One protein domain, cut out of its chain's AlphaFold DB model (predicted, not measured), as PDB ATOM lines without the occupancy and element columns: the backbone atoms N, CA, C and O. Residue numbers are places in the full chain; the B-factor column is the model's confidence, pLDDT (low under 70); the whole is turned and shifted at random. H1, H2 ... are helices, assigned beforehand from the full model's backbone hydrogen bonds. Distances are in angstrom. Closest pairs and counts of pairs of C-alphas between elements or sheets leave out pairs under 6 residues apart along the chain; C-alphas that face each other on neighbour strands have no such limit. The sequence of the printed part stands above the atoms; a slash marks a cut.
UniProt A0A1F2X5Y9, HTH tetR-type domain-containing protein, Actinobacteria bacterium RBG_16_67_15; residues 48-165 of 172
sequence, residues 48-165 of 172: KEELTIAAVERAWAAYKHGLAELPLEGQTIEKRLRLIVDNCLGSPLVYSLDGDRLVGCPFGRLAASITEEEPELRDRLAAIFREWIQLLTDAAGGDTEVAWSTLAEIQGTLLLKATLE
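This is residues 48 to 165 of the 172 residues of the protein "HTH tetR-type domain-containing protein" of Actinobacteria bacterium RBG_16_67_15 (UniProt A0A1F2X5Y9). H1 and H4 lie side by side, and H5 meets the end of H4 as a V, with H2 packing on both H4 and H5. The 118 printed residues include five named helices, H1 to H5 in order, and no named strand: all helix. The whole is compact, radius of gyration of the C-alphas 14.5 A, spanning 44 by 31 by 23 A.

H4, residues 119 to 139, is 30.3 A long; H1, 48 to 68, begins at C-alpha (13.162, -2.396, 37.651) and is 30.4 A. H5, 144 to 164, is 29.7 A and ends at C-alpha (-1.653, -11.041, 11.073). H2 is 77 to 89, H3 106 to 113.

H4 is the hub. Its residues 120 to 128 alone touch H1, closest C-alphas Ile 53 and Leu 121, 6.1 A, at a shallow tilt of 8 degrees, the same way. H4 touches H5 at a steep tilt of 65 degrees, closest C-alphas Leu 136 and Ala 147, 4.8 A. Every O i to N i+4 pair in the five helices is within hydrogen-bond range.

The printed part has no cut; the H2 to H3 link is long. No printed residue is under 70 in pLDDT.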
ATOM      1  N   LYS A  48      13.448  -2.227  39.087       96.19
ATOM      2  CA  LYS A  48      13.162  -2.396  37.651       96.19
ATOM      3  C   LYS A  48      11.950  -1.558  37.233       96.19
ATOM      4  O   LYS A  48      11.935  -1.027  36.124       96.19
ATOM      5  N   GLU A  49      10.968  -1.446  38.120       97.31
ATOM      6  CA  GLU A  49       9.747  -0.674  37.910       97.31
ATOM      7  C   GLU A  49      10.065   0.813  37.713       97.31
ATOM      8  O   GLU A  49       9.674   1.381  36.699       97.31
ATOM      9  N   GLU A  50      10.895   1.407  38.577       97.75
ATOM     10  CA  GLU A  50      11.302   2.816  38.479       97.75
ATOM     11  C   GLU A  50      12.045   3.112  37.164       97.75
ATOM     12  O   GLU A  50      11.759   4.091  36.470       97.75
ATOM     13  N   LEU A  51      12.975   2.235  36.769       98.25
ATOM     14  CA  LEU A  51      13.652   2.344  35.474       98.25
ATOM     15  C   LEU A  51      12.657   2.250  34.308       98.25
ATOM     16  O   LEU A  51      12.776   2.969  33.314       98.25
ATOM     17  N   THR A  52      11.679   1.358  34.420       97.94
ATOM     18  CA  THR A  52      10.666   1.155  33.383       97.94
ATOM     19  C   THR A  52       9.755   2.370  33.253       97.94
ATOM     20  O   THR A  52       9.495   2.803  32.131       97.94
ATOM     21  N   ILE A  53       9.354   2.977  34.375       98.19
ATOM     22  CA  ILE A  53       8.630   4.253  34.417       98.19
ATOM     23  C   ILE A  53       9.423   5.330  33.666       98.19
ATOM     24  O   ILE A  53       8.897   5.949  32.743       98.19
ATOM     25  N   ALA A  54      10.716   5.490  33.960       98.19
ATOM     26  CA  ALA A  54      11.556   6.458  33.255       98.19
ATOM     27  C   ALA A  54      11.648   6.181  31.738       98.19
ATOM     28  O   ALA A  54      11.677   7.112  30.927       98.19
ATOM     29  N   ALA A  55      11.677   4.908  31.331       97.25
ATOM     30  CA  ALA A  55      11.705   4.521  29.923       97.25
ATOM     31  C   ALA A  55      10.395   4.858  29.193       97.25
ATOM     32  O   ALA A  55      10.448   5.435  28.101       97.25
ATOM     33  N   VAL A  56       9.234   4.562  29.791       96.38
ATOM     34  CA  VAL A  56       7.934   4.901  29.185       96.38
ATOM     35  C   VAL A  56       7.687   6.403  29.168       96.38
ATOM     36  O   VAL A  56       7.129   6.911  28.200       96.38
ATOM     37  N   GLU A  57       8.161   7.146  30.167       96.75
ATOM     38  CA  GLU A  57       8.070   8.607  30.163       96.75
ATOM     39  C   GLU A  57       8.877   9.228  29.031       96.75
ATOM     40  O   GLU A  57       8.382  10.119  28.339       96.75
ATOM     41  N   ARG A  58      10.092   8.724  28.785       95.62
ATOM     42  CA  ARG A  58      10.901   9.176  27.652       95.62
ATOM     43  C   ARG A  58      10.221   8.858  26.319       95.62
ATOM     44  O   ARG A  58      10.190   9.719  25.441       95.62
ATOM     45  N   ALA A  59       9.662   7.656  26.171       94.00
ATOM     46  CA  ALA A  59       8.920   7.276  24.967       94.00
ATOM     47  C   ALA A  59       7.685   8.168  24.759       94.00
ATOM     48  O   ALA A  59       7.426   8.627  23.647       94.00
ATOM     49  N   TRP A  60       6.954   8.473  25.833       96.19
ATOM     50  CA  TRP A  60       5.773   9.329  25.780       96.19
ATOM     51  C   TRP A  60       6.120  10.780  25.446       96.19
ATOM     52  O   TRP A  60       5.451  11.404  24.624       96.19
ATOM     53  N   ALA A  61       7.199  11.317  26.021       95.12
ATOM     54  CA  ALA A  61       7.699  12.643  25.679       95.12
ATOM     55  C   ALA A  61       8.096  12.737  24.195       95.12
ATOM     56  O   ALA A  61       7.724  13.703  23.529       95.12
ATOM     57  N   ALA A  62       8.784  11.721  23.662       92.56
ATOM     58  CA  ALA A  62       9.146  11.660  22.247       92.56
ATOM     59  C   ALA A  62       7.909  11.602  21.335       92.56
ATOM     60  O   ALA A  62       7.840  12.328  20.344       92.56
ATOM     61  N   TYR A  63       6.905  10.801  21.699       93.44
ATOM     62  CA  TYR A  63       5.642  10.743  20.965       93.44
ATOM     63  C   TYR A  63       4.908  12.094  20.974       93.44
ATOM     64  O   TYR A  63       4.513  12.577  19.914       93.44
ATOM     65  N   LYS A  64       4.774  12.742  22.141       94.19
ATOM     66  CA  LYS A  64       4.149  14.074  22.250       94.19
ATOM     67  C   LYS A  64       4.888  15.128  21.431       94.19
ATOM     68  O   LYS A  64       4.244  15.985  20.836       94.19
ATOM     69  N   HIS A  65       6.217  15.056  21.384       92.56
ATOM     70  CA  HIS A  65       7.006  15.947  20.544       92.56
ATOM     71  C   HIS A  65       6.685  15.745  19.058       92.56
ATOM     72  O   HIS A  65       6.368  16.716  18.387       92.56
ATOM     73  N   GLY A  66       6.658  14.501  18.565       91.06
ATOM     74  CA  GLY A  66       6.269  14.220  17.176       91.06
ATOM     75  C   GLY A  66       4.831  14.641  16.851       91.06
ATOM     76  O   GLY A  66       4.565  15.159  15.772       91.06
ATOM     77  N   LEU A  67       3.909  14.484  17.806       92.06
ATOM     78  CA  LEU A  67       2.521  14.924  17.666       92.06
ATOM     79  C   LEU A  67       2.402  16.448  17.505       92.06
ATOM     80  O   LEU A  67       1.572  16.913  16.727       92.06
ATOM     81  N   ALA A  68       3.223  17.215  18.228       92.06
ATOM     82  CA  ALA A  68       3.220  18.677  18.174       92.06
ATOM     83  C   ALA A  68       3.660  19.234  16.809       92.06
ATOM     84  O   ALA A  68       3.286  20.350  16.461       92.06
ATOM     85  N   GLU A  69       4.400  18.450  16.022       93.31
ATOM     86  CA  GLU A  69       4.837  18.816  14.669       93.31
ATOM     87  C   GLU A  69       3.773  18.520  13.593       93.31
ATOM     88  O   GLU A  69       3.962  18.848  12.418       93.31
ATOM     89  N   LEU A  70       2.644  17.891  13.951       95.06
ATOM     90  CA  LEU A  70       1.590  17.592  12.982       95.06
ATOM     91  C   LEU A  70       0.813  18.859  12.580       95.06
ATOM     92  O   LEU A  70       0.416  19.651  13.438       95.06
ATOM     93  N   PRO A  71       0.479  19.025  11.285       95.56
ATOM     94  CA  PRO A  71      -0.248  20.191  10.788       95.56
ATOM     95  C   PRO A  71      -1.758  20.075  11.066       95.56
ATOM     96  O   PRO A  71      -2.561  19.892  10.149       95.56
ATOM     97  N   LEU A  72      -2.151  20.137  12.343       94.75
ATOM     98  CA  LEU A  72      -3.541  19.959  12.789       94.75
ATOM     99  C   LEU A  72      -4.392  21.232  12.663       94.75
ATOM    100  O   LEU A  72      -5.616  21.154  12.518       94.75
ATOM    101  N   GLU A  73      -3.763  22.404  12.728       93.94
ATOM    102  CA  GLU A  73      -4.453  23.691  12.662       93.94
ATOM    103  C   GLU A  73      -5.145  23.889  11.302       93.94
ATOM    104  O   GLU A  73      -4.634  23.500  10.253       93.94
ATOM    105  N   GLY A  74      -6.358  24.448  11.320       94.12
ATOM    106  CA  GLY A  74      -7.167  24.670  10.114       94.12
ATOM    107  C   GLY A  74      -7.756  23.404   9.473       94.12
ATOM    108  O   GLY A  74      -8.590  23.514   8.578       94.12
ATOM    109  N   GLN A  75      -7.387  22.207   9.942       97.44
ATOM    110  CA  GLN A  75      -7.927  20.946   9.430       97.44
ATOM    111  C   GLN A  75      -9.323  20.647   9.984       97.44
ATOM    112  O   GLN A  75      -9.685  21.096  11.078       97.44
ATOM    113  N   THR A  76     -10.087  19.824   9.261       98.19
ATOM    114  CA  THR A  76     -11.325  19.217   9.772       98.19
ATOM    115  C   THR A  76     -11.016  18.234  10.904       98.19
ATOM    116  O   THR A  76      -9.913  17.688  10.964       98.19
ATOM    117  N   ILE A  77     -11.988  17.968  11.784       97.81
ATOM    118  CA  ILE A  77     -11.841  16.977  12.868       97.81
ATOM    119  C   ILE A  77     -11.398  15.616  12.312       97.81
ATOM    120  O   ILE A  77     -10.413  15.049  12.777       97.81
ATOM    121  N   GLU A  78     -12.059  15.138  11.255       97.69
ATOM    122  CA  GLU A  78     -11.711  13.881  10.583       97.69
ATOM    123  C   GLU A  78     -10.242  13.856  10.141       97.69
ATOM    124  O   GLU A  78      -9.520  12.892  10.401       97.69
ATOM    125  N   LYS A  79      -9.770  14.938   9.509       98.00
ATOM    126  CA  LYS A  79      -8.393  15.011   9.023       98.00
ATOM    127  C   LYS A  79      -7.385  15.068  10.170       98.00
ATOM    128  O   LYS A  79      -6.338  14.436  10.054       98.00
ATOM    129  N   ARG A  80      -7.693  15.764  11.273       98.00
ATOM    130  CA  ARG A  80      -6.841  15.779  12.478       98.00
ATOM    131  C   ARG A  80      -6.692  14.381  13.055       98.00
ATOM    132  O   ARG A  80      -5.571  13.916  13.216       98.00
ATOM    133  N   LEU A  81      -7.807  13.697  13.307       98.19
ATOM    134  CA  LEU A  81      -7.793  12.345  13.865       98.19
ATOM    135  C   LEU A  81      -7.040  11.381  12.946       98.19
ATOM    136  O   LEU A  81      -6.188  10.638  13.423       98.19
ATOM    137  N   ARG A  82      -7.255  11.464  11.626       98.00
ATOM    138  CA  ARG A  82      -6.513  10.652  10.654       98.00
ATOM    139  C   ARG A  82      -5.007  10.909  10.707       98.00
ATOM    140  O   ARG A  82      -4.253   9.950  10.760       98.00
ATOM    141  N   LEU A  83      -4.568  12.171  10.752       97.75
ATOM    142  CA  LEU A  83      -3.144  12.513  10.881       97.75
ATOM    143  C   LEU A  83      -2.532  11.936  12.165       97.75
ATOM    144  O   LEU A  83      -1.408  11.438  12.135       97.75
ATOM    145  N   ILE A  84      -3.267  11.972  13.280       97.50
ATOM    146  CA  ILE A  84      -2.810  11.402  14.552       97.50
ATOM    147  C   ILE A  84      -2.716   9.877  14.454       97.50
ATOM    148  O   ILE A  84      -1.692   9.313  14.839       97.50
ATOM    149  N   VAL A  85      -3.742   9.210  13.917       97.44
ATOM    150  CA  VAL A  85      -3.742   7.753  13.700       97.44
ATOM    151  C   VAL A  85      -2.571   7.347  12.807       97.44
ATOM    152  O   VAL A  85      -1.789   6.480  13.193       97.44
ATOM    153  N   ASP A  86      -2.386   8.011  11.668       96.06
ATOM    154  CA  ASP A  86      -1.305   7.717  10.726       96.06
ATOM    155  C   ASP A  86       0.074   7.919  11.378       96.06
ATOM    156  O   ASP A  86       0.955   7.071  11.234       96.06
ATOM    157  N   ASN A  87       0.249   8.981  12.173       95.19
ATOM    158  CA  ASN A  87       1.470   9.214  12.949       95.19
ATOM    159  C   ASN A  87       1.738   8.099  13.974       95.19
ATOM    160  O   ASN A  87       2.883   7.689  14.157       95.19
ATOM    161  N   CYS A  88       0.698   7.576  14.629       94.56
ATOM    162  CA  CYS A  88       0.838   6.457  15.563       94.56
ATOM    163  C   CYS A  88       1.259   5.173  14.848       94.56
ATOM    164  O   CYS A  88       2.198   4.505  15.275       94.56
ATOM    165  N   LEU A  89       0.558   4.825  13.765       93.38
ATOM    166  CA  LEU A  89       0.766   3.579  13.026       93.38
ATOM    167  C   LEU A  89       2.068   3.583  12.209       93.38
ATOM    168  O   LEU A  89       2.640   2.523  11.956       93.38
ATOM    169  N   GLY A  90       2.532   4.763  11.798       91.31
ATOM    170  CA  GLY A  90       3.807   4.967  11.110       91.31
ATOM    171  C   GLY A  90       4.988   5.232  12.045       91.31
ATOM    172  O   GLY A  90       6.107   5.410  11.567       91.31
ATOM    173  N   SER A  91       4.772   5.286  13.363       91.38
ATOM    174  CA  SER A  91       5.842   5.595  14.311       91.38
ATOM    175  C   SER A  91       6.888   4.477  14.345       91.38
ATOM    176  O   SER A  91       6.519   3.319  14.537       91.38
ATOM    177  N   PRO A  92       8.198   4.780  14.308       89.56
ATOM    178  CA  PRO A  92       9.237   3.776  14.551       89.56
ATOM    179  C   PRO A  92       9.070   3.061  15.900       89.56
ATOM    180  O   PRO A  92       9.495   1.923  16.056       89.56
ATOM    181  N   LEU A  93       8.394   3.701  16.862       89.31
ATOM    182  CA  LEU A  93       8.099   3.127  18.173       89.31
ATOM    183  C   LEU A  93       7.135   1.940  18.130       89.31
ATOM    184  O   LEU A  93       6.955   1.323  19.171       89.31
ATOM    185  N   VAL A  94       6.480   1.635  17.004       92.69
ATOM    186  CA  VAL A  94       5.612   0.449  16.891       92.69
ATOM    187  C   VAL A  94       6.241  -0.697  16.099       92.69
ATOM    188  O   VAL A  94       5.649  -1.774  16.030       92.69
ATOM    189  N   TYR A  95       7.446  -0.504  15.556       91.94
ATOM    190  CA  TYR A  95       8.209  -1.509  14.808       91.94
ATOM    191  C   TYR A  95       9.415  -1.994  15.614       91.94
ATOM    192  O   TYR A  95       9.881  -1.292  16.504       91.94
ATOM    193  N   SER A  96       9.920  -3.194  15.335       89.50
ATOM    194  CA  SER A  96      11.155  -3.736  15.913       89.50
ATOM    195  C   SER A  96      12.348  -2.802  15.697       89.50
ATOM    196  O   SER A  96      12.305  -1.897  14.865       89.50
ATOM    197  N   LEU A  97      13.436  -3.016  16.444       86.81
ATOM    198  CA  LEU A  97      14.613  -2.143  16.375       86.81
ATOM    199  C   LEU A  97      15.291  -2.139  14.991       86.81
ATOM    200  O   LEU A  97      15.932  -1.152  14.639       86.81
ATOM    201  N   ASP A  98      15.134  -3.211  14.212       87.12
ATOM    202  CA  ASP A  98      15.558  -3.302  12.807       87.12
ATOM    203  C   ASP A  98      14.560  -2.669  11.818       87.12
ATOM    204  O   ASP A  98      14.908  -2.438  10.666       87.12
ATOM    205  N   GLY A  99      13.350  -2.321  12.270       85.88
ATOM    206  CA  GLY A  99      12.292  -1.695  11.475       85.88
ATOM    207  C   GLY A  99      11.459  -2.660  10.628       85.88
ATOM    208  O   GLY A  99      10.478  -2.230  10.024       85.88
ATOM    209  N   ASP A 100      11.793  -3.952  10.609       85.69
ATOM    210  CA  ASP A 100      11.240  -4.908   9.640       85.69
ATOM    211  C   ASP A 100       9.938  -5.581  10.100       85.69
ATOM    212  O   ASP A 100       9.263  -6.260   9.321       85.69
ATOM    213  N   ARG A 101       9.564  -5.420  11.374       87.12
ATOM    214  CA  ARG A 101       8.393  -6.080  11.955       87.12
ATOM    215  C   ARG A 101       7.586  -5.134  12.821       87.12
ATOM    216  O   ARG A 101       8.106  -4.563  13.774       87.12
ATOM    217  N   LEU A 102       6.280  -5.061  12.583       90.31
ATOM    218  CA  LEU A 102       5.369  -4.400  13.508       90.31
ATOM    219  C   LEU A 102       5.285  -5.201  14.817       90.31
ATOM    220  O   LEU A 102       4.876  -6.359  14.825       90.31
ATOM    221  N   VAL A 103       5.664  -4.581  15.932       90.12
ATOM    222  CA  VAL A 103       5.576  -5.182  17.272       90.12
ATOM    223  C   VAL A 103       4.434  -4.601  18.098       90.12
ATOM    224  O   VAL A 103       4.081  -5.186  19.112       90.12
ATOM    225  N   GLY A 104       3.829  -3.489  17.676       92.56
ATOM    226  CA  GLY A 104       2.677  -2.868  18.330       92.56
ATOM    227  C   GLY A 104       3.042  -1.729  19.284       92.56
ATOM    228  O   GLY A 104       4.193  -1.316  19.382       92.56
ATOM    229  N   CYS A 105       2.045  -1.184  19.988       94.44
ATOM    230  CA  CYS A 105       2.244  -0.033  20.871       94.44
ATOM    231  C   CYS A 105       3.097  -0.406  22.101       94.44
ATOM    232  O   CYS A 105       2.707  -1.327  22.826       94.44
ATOM    233  N   PRO A 106       4.179   0.333  22.421       93.31
ATOM    234  CA  PRO A 106       5.015   0.035  23.585       93.31
ATOM    235  C   PRO A 106       4.237   0.180  24.901       93.31
ATOM    236  O   PRO A 106       4.383  -0.645  25.799       93.31
ATOM    237  N   PHE A 107       3.338   1.166  25.002       95.56
ATOM    238  CA  PHE A 107       2.485   1.350  26.184       95.56
ATOM    239  C   PHE A 107       1.433   0.247  26.307       95.56
ATOM    240  O   PHE A 107       1.249  -0.307  27.387       95.56
ATOM    241  N   GLY A 108       0.761  -0.089  25.199       94.81
ATOM    242  CA  GLY A 108      -0.273  -1.128  25.165       94.81
ATOM    243  C   GLY A 108       0.286  -2.505  25.506       94.81
ATOM    244  O   GLY A 108      -0.275  -3.219  26.334       94.81
ATOM    245  N   ARG A 109       1.443  -2.856  24.938       93.50
ATOM    246  CA  ARG A 109       2.123  -4.117  25.246       93.50
ATOM    247  C   ARG A 109       2.613  -4.187  26.674       93.50
ATOM    248  O   ARG A 109       2.446  -5.225  27.308       93.50
ATOM    249  N   LEU A 110       3.177  -3.095  27.189       95.44
ATOM    250  CA  LEU A 110       3.601  -3.069  28.577       95.44
ATOM    251  C   LEU A 110       2.400  -3.242  29.512       95.44
ATOM    252  O   LEU A 110       2.439  -4.122  30.367       95.44
ATOM    253  N   ALA A 111       1.310  -2.505  29.275       95.38
ATOM    254  CA  ALA A 111       0.064  -2.612  30.034       95.38
ATOM    255  C   ALA A 111      -0.540  -4.025  30.008       95.38
ATOM    256  O   ALA A 111      -1.080  -4.473  31.015       95.38
ATOM    257  N   ALA A 112      -0.416  -4.741  28.887       93.25
ATOM    258  CA  ALA A 112      -0.861  -6.127  28.760       93.25
ATOM    259  C   ALA A 112       0.070  -7.148  29.443       93.25
ATOM    260  O   ALA A 112      -0.324  -8.296  29.631       93.25
ATOM    261  N   SER A 113       1.305  -6.760  29.776       92.25
ATOM    262  CA  SER A 113       2.328  -7.665  30.315       92.25
ATOM    263  C   SER A 113       2.572  -7.540  31.816       92.25
ATOM    264  O   SER A 113       3.230  -8.416  32.365       92.25
ATOM    265  N   ILE A 114       2.094  -6.469  32.453       93.44
ATOM    266  CA  ILE A 114       2.243  -6.239  33.897       93.44
ATOM    267  C   ILE A 114       1.131  -6.923  34.695       93.44
ATOM    268  O   ILE A 114       0.029  -7.155  34.189       93.44
ATOM    269  N   THR A 115       1.398  -7.193  35.967       92.69
ATOM    270  CA  THR A 115       0.466  -7.850  36.888       92.69
ATOM    271  C   THR A 115       0.080  -6.914  38.034       92.69
ATOM    272  O   THR A 115       0.335  -5.708  37.997       92.69
ATOM    273  N   GLU A 116      -0.623  -7.422  39.044       90.25
ATOM    274  CA  GLU A 116      -0.945  -6.658  40.259       90.25
ATOM    275  C   GLU A 116       0.303  -6.319  41.097       90.25
ATOM    276  O   GLU A 116       0.220  -5.473  41.983       90.25
ATOM    277  N   GLU A 117       1.457  -6.923  40.788       93.31
ATOM    278  CA  GLU A 117       2.736  -6.696  41.472       93.31
ATOM    279  C   GLU A 117       3.398  -5.348  41.118       93.31
ATOM    280  O   GLU A 117       4.323  -4.930  41.809       93.31
ATOM    281  N   GLU A 118       2.912  -4.644  40.087       95.94
ATOM    282  CA  GLU A 118       3.464  -3.369  39.597       95.94
ATOM    283  C   GLU A 118       2.444  -2.207  39.652       95.94
ATOM    284  O   GLU A 118       2.005  -1.700  38.607       95.94
ATOM    285  N   PRO A 119       1.988  -1.791  40.850       94.81
ATOM    286  CA  PRO A 119       0.967  -0.756  40.984       94.81
ATOM    287  C   PRO A 119       1.440   0.622  40.491       94.81
ATOM    288  O   PRO A 119       0.655   1.335  39.866       94.81
ATOM    289  N   GLU A 120       2.708   0.991  40.695       96.25
ATOM    290  CA  GLU A 120       3.221   2.308  40.287       96.25
ATOM    291  C   GLU A 120       3.328   2.407  38.762       96.25
ATOM    292  O   GLU A 120       2.936   3.408  38.152       96.25
ATOM    293  N   LEU A 121       3.803   1.341  38.115       96.38
ATOM    294  CA  LEU A 121       3.867   1.271  36.660       96.38
ATOM    295  C   LEU A 121       2.470   1.230  36.033       96.38
ATOM    296  O   LEU A 121       2.237   1.894  35.017       96.38
ATOM    297  N   ARG A 122       1.522   0.505  36.644       97.25
ATOM    298  CA  ARG A 122       0.110   0.514  36.238       97.25
ATOM    299  C   ARG A 122      -0.468   1.924  36.281       97.25
ATOM    300  O   ARG A 122      -1.063   2.363  35.294       97.25
ATOM    301  N   ASP A 123      -0.270   2.637  37.384       97.44
ATOM    302  CA  ASP A 123      -0.766   4.002  37.553       97.44
ATOM    303  C   ASP A 123      -0.141   4.958  36.539       97.44
ATOM    304  O   ASP A 123      -0.842   5.791  35.947       97.44
ATOM    305  N   ARG A 124       1.159   4.805  36.255       97.94
ATOM    306  CA  ARG A 124       1.821   5.640  35.256       97.94
ATOM    307  C   ARG A 124       1.303   5.386  33.845       97.94
ATOM    308  O   ARG A 124       1.049   6.352  33.121       97.94
ATOM    309  N   LEU A 125       1.122   4.125  33.454       97.81
ATOM    310  CA  LEU A 125       0.541   3.765  32.159       97.81
ATOM    311  C   LEU A 125      -0.895   4.283  32.036       97.81
ATOM    312  O   LEU A 125      -1.250   4.859  31.008       97.81
ATOM    313  N   ALA A 126      -1.701   4.165  33.093       98.00
ATOM    314  CA  ALA A 126      -3.043   4.736  33.125       98.00
ATOM    315  C   ALA A 126      -3.014   6.262  32.933       98.00
ATOM    316  O   ALA A 126      -3.824   6.800  32.180       98.00
ATOM    317  N   ALA A 127      -2.068   6.965  33.560       98.44
ATOM    318  CA  ALA A 127      -1.881   8.397  33.339       98.44
ATOM    319  C   ALA A 127      -1.499   8.720  31.882       98.44
ATOM    320  O   ALA A 127      -2.085   9.633  31.309       98.44
ATOM    321  N   ILE A 128      -0.610   7.940  31.252       98.31
ATOM    322  CA  ILE A 128      -0.264   8.098  29.826       98.31
ATOM    323  C   ILE A 128      -1.503   7.933  28.939       98.31
ATOM    324  O   ILE A 128      -1.758   8.778  28.085       98.31
ATOM    325  N   PHE A 129      -2.312   6.892  29.152       98.25
ATOM    326  CA  PHE A 129      -3.531   6.700  28.363       98.25
ATOM    327  C   PHE A 129      -4.548   7.824  28.575       98.25
ATOM    328  O   PHE A 129      -5.169   8.256  27.608       98.25
ATOM    329  N   ARG A 130      -4.686   8.358  29.796       98.44
ATOM    330  CA  ARG A 130      -5.534   9.537  30.054       98.44
ATOM    331  C   ARG A 130      -5.020  10.785  29.335       98.44
ATOM    332  O   ARG A 130      -5.821  11.491  28.733       98.44
ATOM    333  N   GLU A 131      -3.710  11.040  29.359       98.31
ATOM    334  CA  GLU A 131      -3.097  12.135  28.590       98.31
ATOM    335  C   GLU A 131      -3.367  11.964  27.084       98.31
ATOM    336  O   GLU A 131      -3.698  12.928  26.398       98.31
ATOM    337  N   TRP A 132      -3.278  10.736  26.568       97.75
ATOM    338  CA  TRP A 132      -3.549  10.439  25.162       97.75
ATOM    339  C   TRP A 132      -5.020  10.638  24.789       97.75
ATOM    340  O   TRP A 132      -5.311  11.247  23.762       97.75
ATOM    341  N   ILE A 133      -5.946  10.185  25.637       98.38
ATOM    342  CA  ILE A 133      -7.381  10.435  25.458       98.38
ATOM    343  C   ILE A 133      -7.640  11.938  25.426       98.38
ATOM    344  O   ILE A 133      -8.331  12.392  24.526       98.38
ATOM    345  N   GLN A 134      -7.038  12.721  26.326       98.38
ATOM    346  CA  GLN A 134      -7.211  14.173  26.318       98.38
ATOM    347  C   GLN A 134      -6.723  14.808  25.008       98.38
ATOM    348  O   GLN A 134      -7.444  15.603  24.412       98.38
ATOM    349  N   LEU A 135      -5.546  14.410  24.512       97.50
ATOM    350  CA  LEU A 135      -5.021  14.888  23.224       97.50
ATOM    351  C   LEU A 135      -5.969  14.568  22.056       97.50
ATOM    352  O   LEU A 135      -6.156  15.384  21.154       97.50
ATOM    353  N   LEU A 136      -6.576  13.380  22.071       98.25
ATOM    354  CA  LEU A 136      -7.553  12.971  21.065       98.25
ATOM    355  C   LEU A 136      -8.886  13.710  21.223       98.25
ATOM    356  O   LEU A 136      -9.472  14.089  20.214       98.25
ATOM    357  N   THR A 137      -9.336  13.977  22.451       98.56
ATOM    358  CA  THR A 137     -10.526  14.790  22.738       98.56
ATOM    359  C   THR A 137     -10.355  16.200  22.183       98.56
ATOM    360  O   THR A 137     -11.254  16.713  21.516       98.56
ATOM    361  N   ASP A 138      -9.186  16.811  22.377       97.06
ATOM    362  CA  ASP A 138      -8.884  18.141  21.843       97.06
ATOM    363  C   ASP A 138      -8.899  18.129  20.302       97.06
ATOM    364  O   ASP A 138      -9.510  18.992  19.662       97.06
ATOM    365  N   ALA A 139      -8.303  17.103  19.683       96.94
ATOM    366  CA  ALA A 139      -8.331  16.914  18.231       96.94
ATOM    367  C   ALA A 139      -9.748  16.648  17.684       96.94
ATOM    368  O   ALA A 139     -10.063  17.075  16.569       96.94
ATOM    369  N   ALA A 140     -10.600  15.996  18.481       97.81
ATOM    370  CA  ALA A 140     -11.992  15.683  18.181       97.81
ATOM    371  C   ALA A 140     -12.965  16.850  18.439       97.81
ATOM    372  O   ALA A 140     -14.168  16.697  18.249       97.81
ATOM    373  N   GLY A 141     -12.478  18.023  18.859       96.69
ATOM    374  CA  GLY A 141     -13.338  19.174  19.155       96.69
ATOM    375  C   GLY A 141     -14.133  19.034  20.457       96.69
ATOM    376  O   GLY A 141     -15.212  19.607  20.575       96.69
ATOM    377  N   GLY A 142     -13.608  18.283  21.428       97.81
ATOM    378  CA  GLY A 142     -14.221  18.055  22.738       97.81
ATOM    379  C   GLY A 142     -15.001  16.743  22.859       97.81
ATOM    380  O   GLY A 142     -15.486  16.427  23.946       97.81
ATOM    381  N   ASP A 143     -15.108  15.959  21.783       98.06
ATOM    382  CA  ASP A 143     -15.830  14.688  21.795       98.06
ATOM    383  C   ASP A 143     -14.977  13.565  22.410       98.06
ATOM    384  O   ASP A 143     -14.061  13.013  21.794       98.06
ATOM    385  N   THR A 144     -15.292  13.232  23.662       98.12
ATOM    386  CA  THR A 144     -14.590  12.182  24.407       98.12
ATOM    387  C   THR A 144     -14.904  10.782  23.874       98.12
ATOM    388  O   THR A 144     -14.042   9.909  23.937       98.12
ATOM    389  N   GLU A 145     -16.103  10.535  23.342       98.12
ATOM    390  CA  GLU A 145     -16.464   9.214  22.813       98.12
ATOM    391  C   GLU A 145     -15.637   8.908  21.562       98.12
ATOM    392  O   GLU A 145     -14.997   7.857  21.479       98.12
ATOM    393  N   VAL A 146     -15.525   9.885  20.658       98.19
ATOM    394  CA  VAL A 146     -14.653   9.797  19.478       98.19
ATOM    395  C   VAL A 146     -13.191   9.595  19.878       98.19
ATOM    396  O   VAL A 146     -12.489   8.799  19.247       98.19
ATOM    397  N   ALA A 147     -12.717  10.256  20.938       98.19
ATOM    398  CA  ALA A 147     -11.356  10.075  21.439       98.19
ATOM    399  C   ALA A 147     -11.087   8.634  21.902       98.19
ATOM    400  O   ALA A 147     -10.081   8.033  21.511       98.19
ATOM    401  N   TRP A 148     -12.006   8.052  22.678       98.31
ATOM    402  CA  TRP A 148     -11.923   6.653  23.105       98.31
ATOM    403  C   TRP A 148     -11.966   5.689  21.920       98.31
ATOM    404  O   TRP A 148     -11.124   4.791  21.843       98.31
ATOM    405  N   SER A 149     -12.891   5.886  20.977       98.31
ATOM    406  CA  SER A 149     -12.971   5.067  19.762       98.31
ATOM    407  C   SER A 149     -11.699   5.164  18.920       98.31
ATOM    408  O   SER A 149     -11.224   4.145  18.428       98.31
ATOM    409  N   THR A 150     -11.098   6.351  18.810       98.38
ATOM    410  CA  THR A 150      -9.847   6.557  18.063       98.38
ATOM    411  C   THR A 150      -8.669   5.858  18.742       98.38
ATOM    412  O   THR A 150      -7.872   5.193  18.080       98.38
ATOM    413  N   LEU A 151      -8.549   5.944  20.073       98.00
ATOM    414  CA  LEU A 151      -7.499   5.216  20.790       98.00
ATOM    415  C   LEU A 151      -7.693   3.696  20.676       98.00
ATOM    416  O   LEU A 151      -6.716   2.966  20.495       98.00
ATOM    417  N   ALA A 152      -8.940   3.223  20.729       98.00
ATOM    418  CA  ALA A 152      -9.275   1.822  20.500       98.00
ATOM    419  C   ALA A 152      -8.940   1.374  19.065       98.00
ATOM    420  O   ALA A 152      -8.386   0.289  18.899       98.00
ATOM    421  N   GLU A 153      -9.192   2.206  18.045       97.69
ATOM    422  CA  GLU A 153      -8.767   1.964  16.655       97.69
ATOM    423  C   GLU A 153      -7.246   1.811  16.572       97.69
ATOM    424  O   GLU A 153      -6.770   0.840  15.986       97.69
ATOM    425  N   ILE A 154      -6.477   2.714  17.190       97.38
ATOM    426  CA  ILE A 154      -5.007   2.662  17.180       97.38
ATOM    427  C   ILE A 154      -4.511   1.360  17.819       97.38
ATOM    428  O   ILE A 154      -3.754   0.613  17.197       97.38
ATOM    429  N   GLN A 155      -4.941   1.064  19.050       97.06
ATOM    430  CA  GLN A 155      -4.484  -0.127  19.775       97.06
ATOM    431  C   GLN A 155      -4.948  -1.418  19.089       97.06
ATOM    432  O   GLN A 155      -4.157  -2.346  18.925       97.06
ATOM    433  N   GLY A 156      -6.204  -1.461  18.636       96.94
ATOM    434  CA  GLY A 156      -6.778  -2.597  17.921       96.94
ATOM    435  C   GLY A 156      -6.085  -2.849  16.585       96.94
ATOM    436  O   GLY A 156      -5.730  -3.986  16.288       96.94
ATOM    437  N   THR A 157      -5.808  -1.800  15.810       96.69
ATOM    438  CA  THR A 157      -5.091  -1.919  14.532       96.69
ATOM    439  C   THR A 157      -3.680  -2.450  14.739       96.69
ATOM    440  O   THR A 157      -3.269  -3.370  14.035       96.69
ATOM    441  N   LEU A 158      -2.943  -1.912  15.715       95.25
ATOM    442  CA  LEU A 158      -1.588  -2.368  16.030       95.25
ATOM    443  C   LEU A 158      -1.565  -3.831  16.482       95.25
ATOM    444  O   LEU A 158      -0.726  -4.593  16.011       95.25
ATOM    445  N   LEU A 159      -2.500  -4.234  17.348       94.06
ATOM    446  CA  LEU A 159      -2.646  -5.620  17.793       94.06
ATOM    447  C   LEU A 159      -2.940  -6.564  16.619       94.06
ATOM    448  O   LEU A 159      -2.269  -7.586  16.461       94.06
ATOM    449  N   LEU A 160      -3.944  -6.229  15.804       94.75
ATOM    450  CA  LEU A 160      -4.377  -7.066  14.689       94.75
ATOM    451  C   LEU A 160      -3.277  -7.196  13.638       94.75
ATOM    452  O   LEU A 160      -2.948  -8.312  13.255       94.75
ATOM    453  N   LYS A 161      -2.655  -6.088  13.221       93.06
ATOM    454  CA  LYS A 161      -1.552  -6.132  12.255       93.06
ATOM    455  C   LYS A 161      -0.356  -6.914  12.785       93.06
ATOM    456  O   LYS A 161       0.121  -7.794  12.086       93.06
ATOM    457  N   ALA A 162       0.068  -6.690  14.032       89.31
ATOM    458  CA  ALA A 162       1.194  -7.431  14.609       89.31
ATOM    459  C   ALA A 162       0.921  -8.946  14.712       89.31
ATOM    460  O   ALA A 162       1.853  -9.745  14.709       89.31
ATOM    461  N   THR A 163      -0.353  -9.347  14.794       88.88
ATOM    462  CA  THR A 163      -0.764 -10.759  14.811       88.88
ATOM    463  C   THR A 163      -0.867 -11.354  13.402       88.88
ATOM    464  O   THR A 163      -0.540 -12.522  13.201       88.88
ATOM    465  N   LEU A 164      -1.354 -10.577  12.431       88.62
ATOM    466  CA  LEU A 164      -1.653 -11.041  11.073       88.62
ATOM    467  C   LEU A 164      -0.468 -10.918  10.103       88.62
ATOM    468  O   LEU A 164      -0.430 -11.638   9.108       88.62
ATOM    469  N   GLU A 165       0.479 -10.025  10.376       81.00
ATOM    470  CA  GLU A 165       1.658  -9.753   9.550       81.00
ATOM    471  C   GLU A 165       2.909 -10.288  10.274       81.00
ATOM    472  O   GLU A 165       3.597  -9.537  10.971       81.00
TER     473      GLU A 165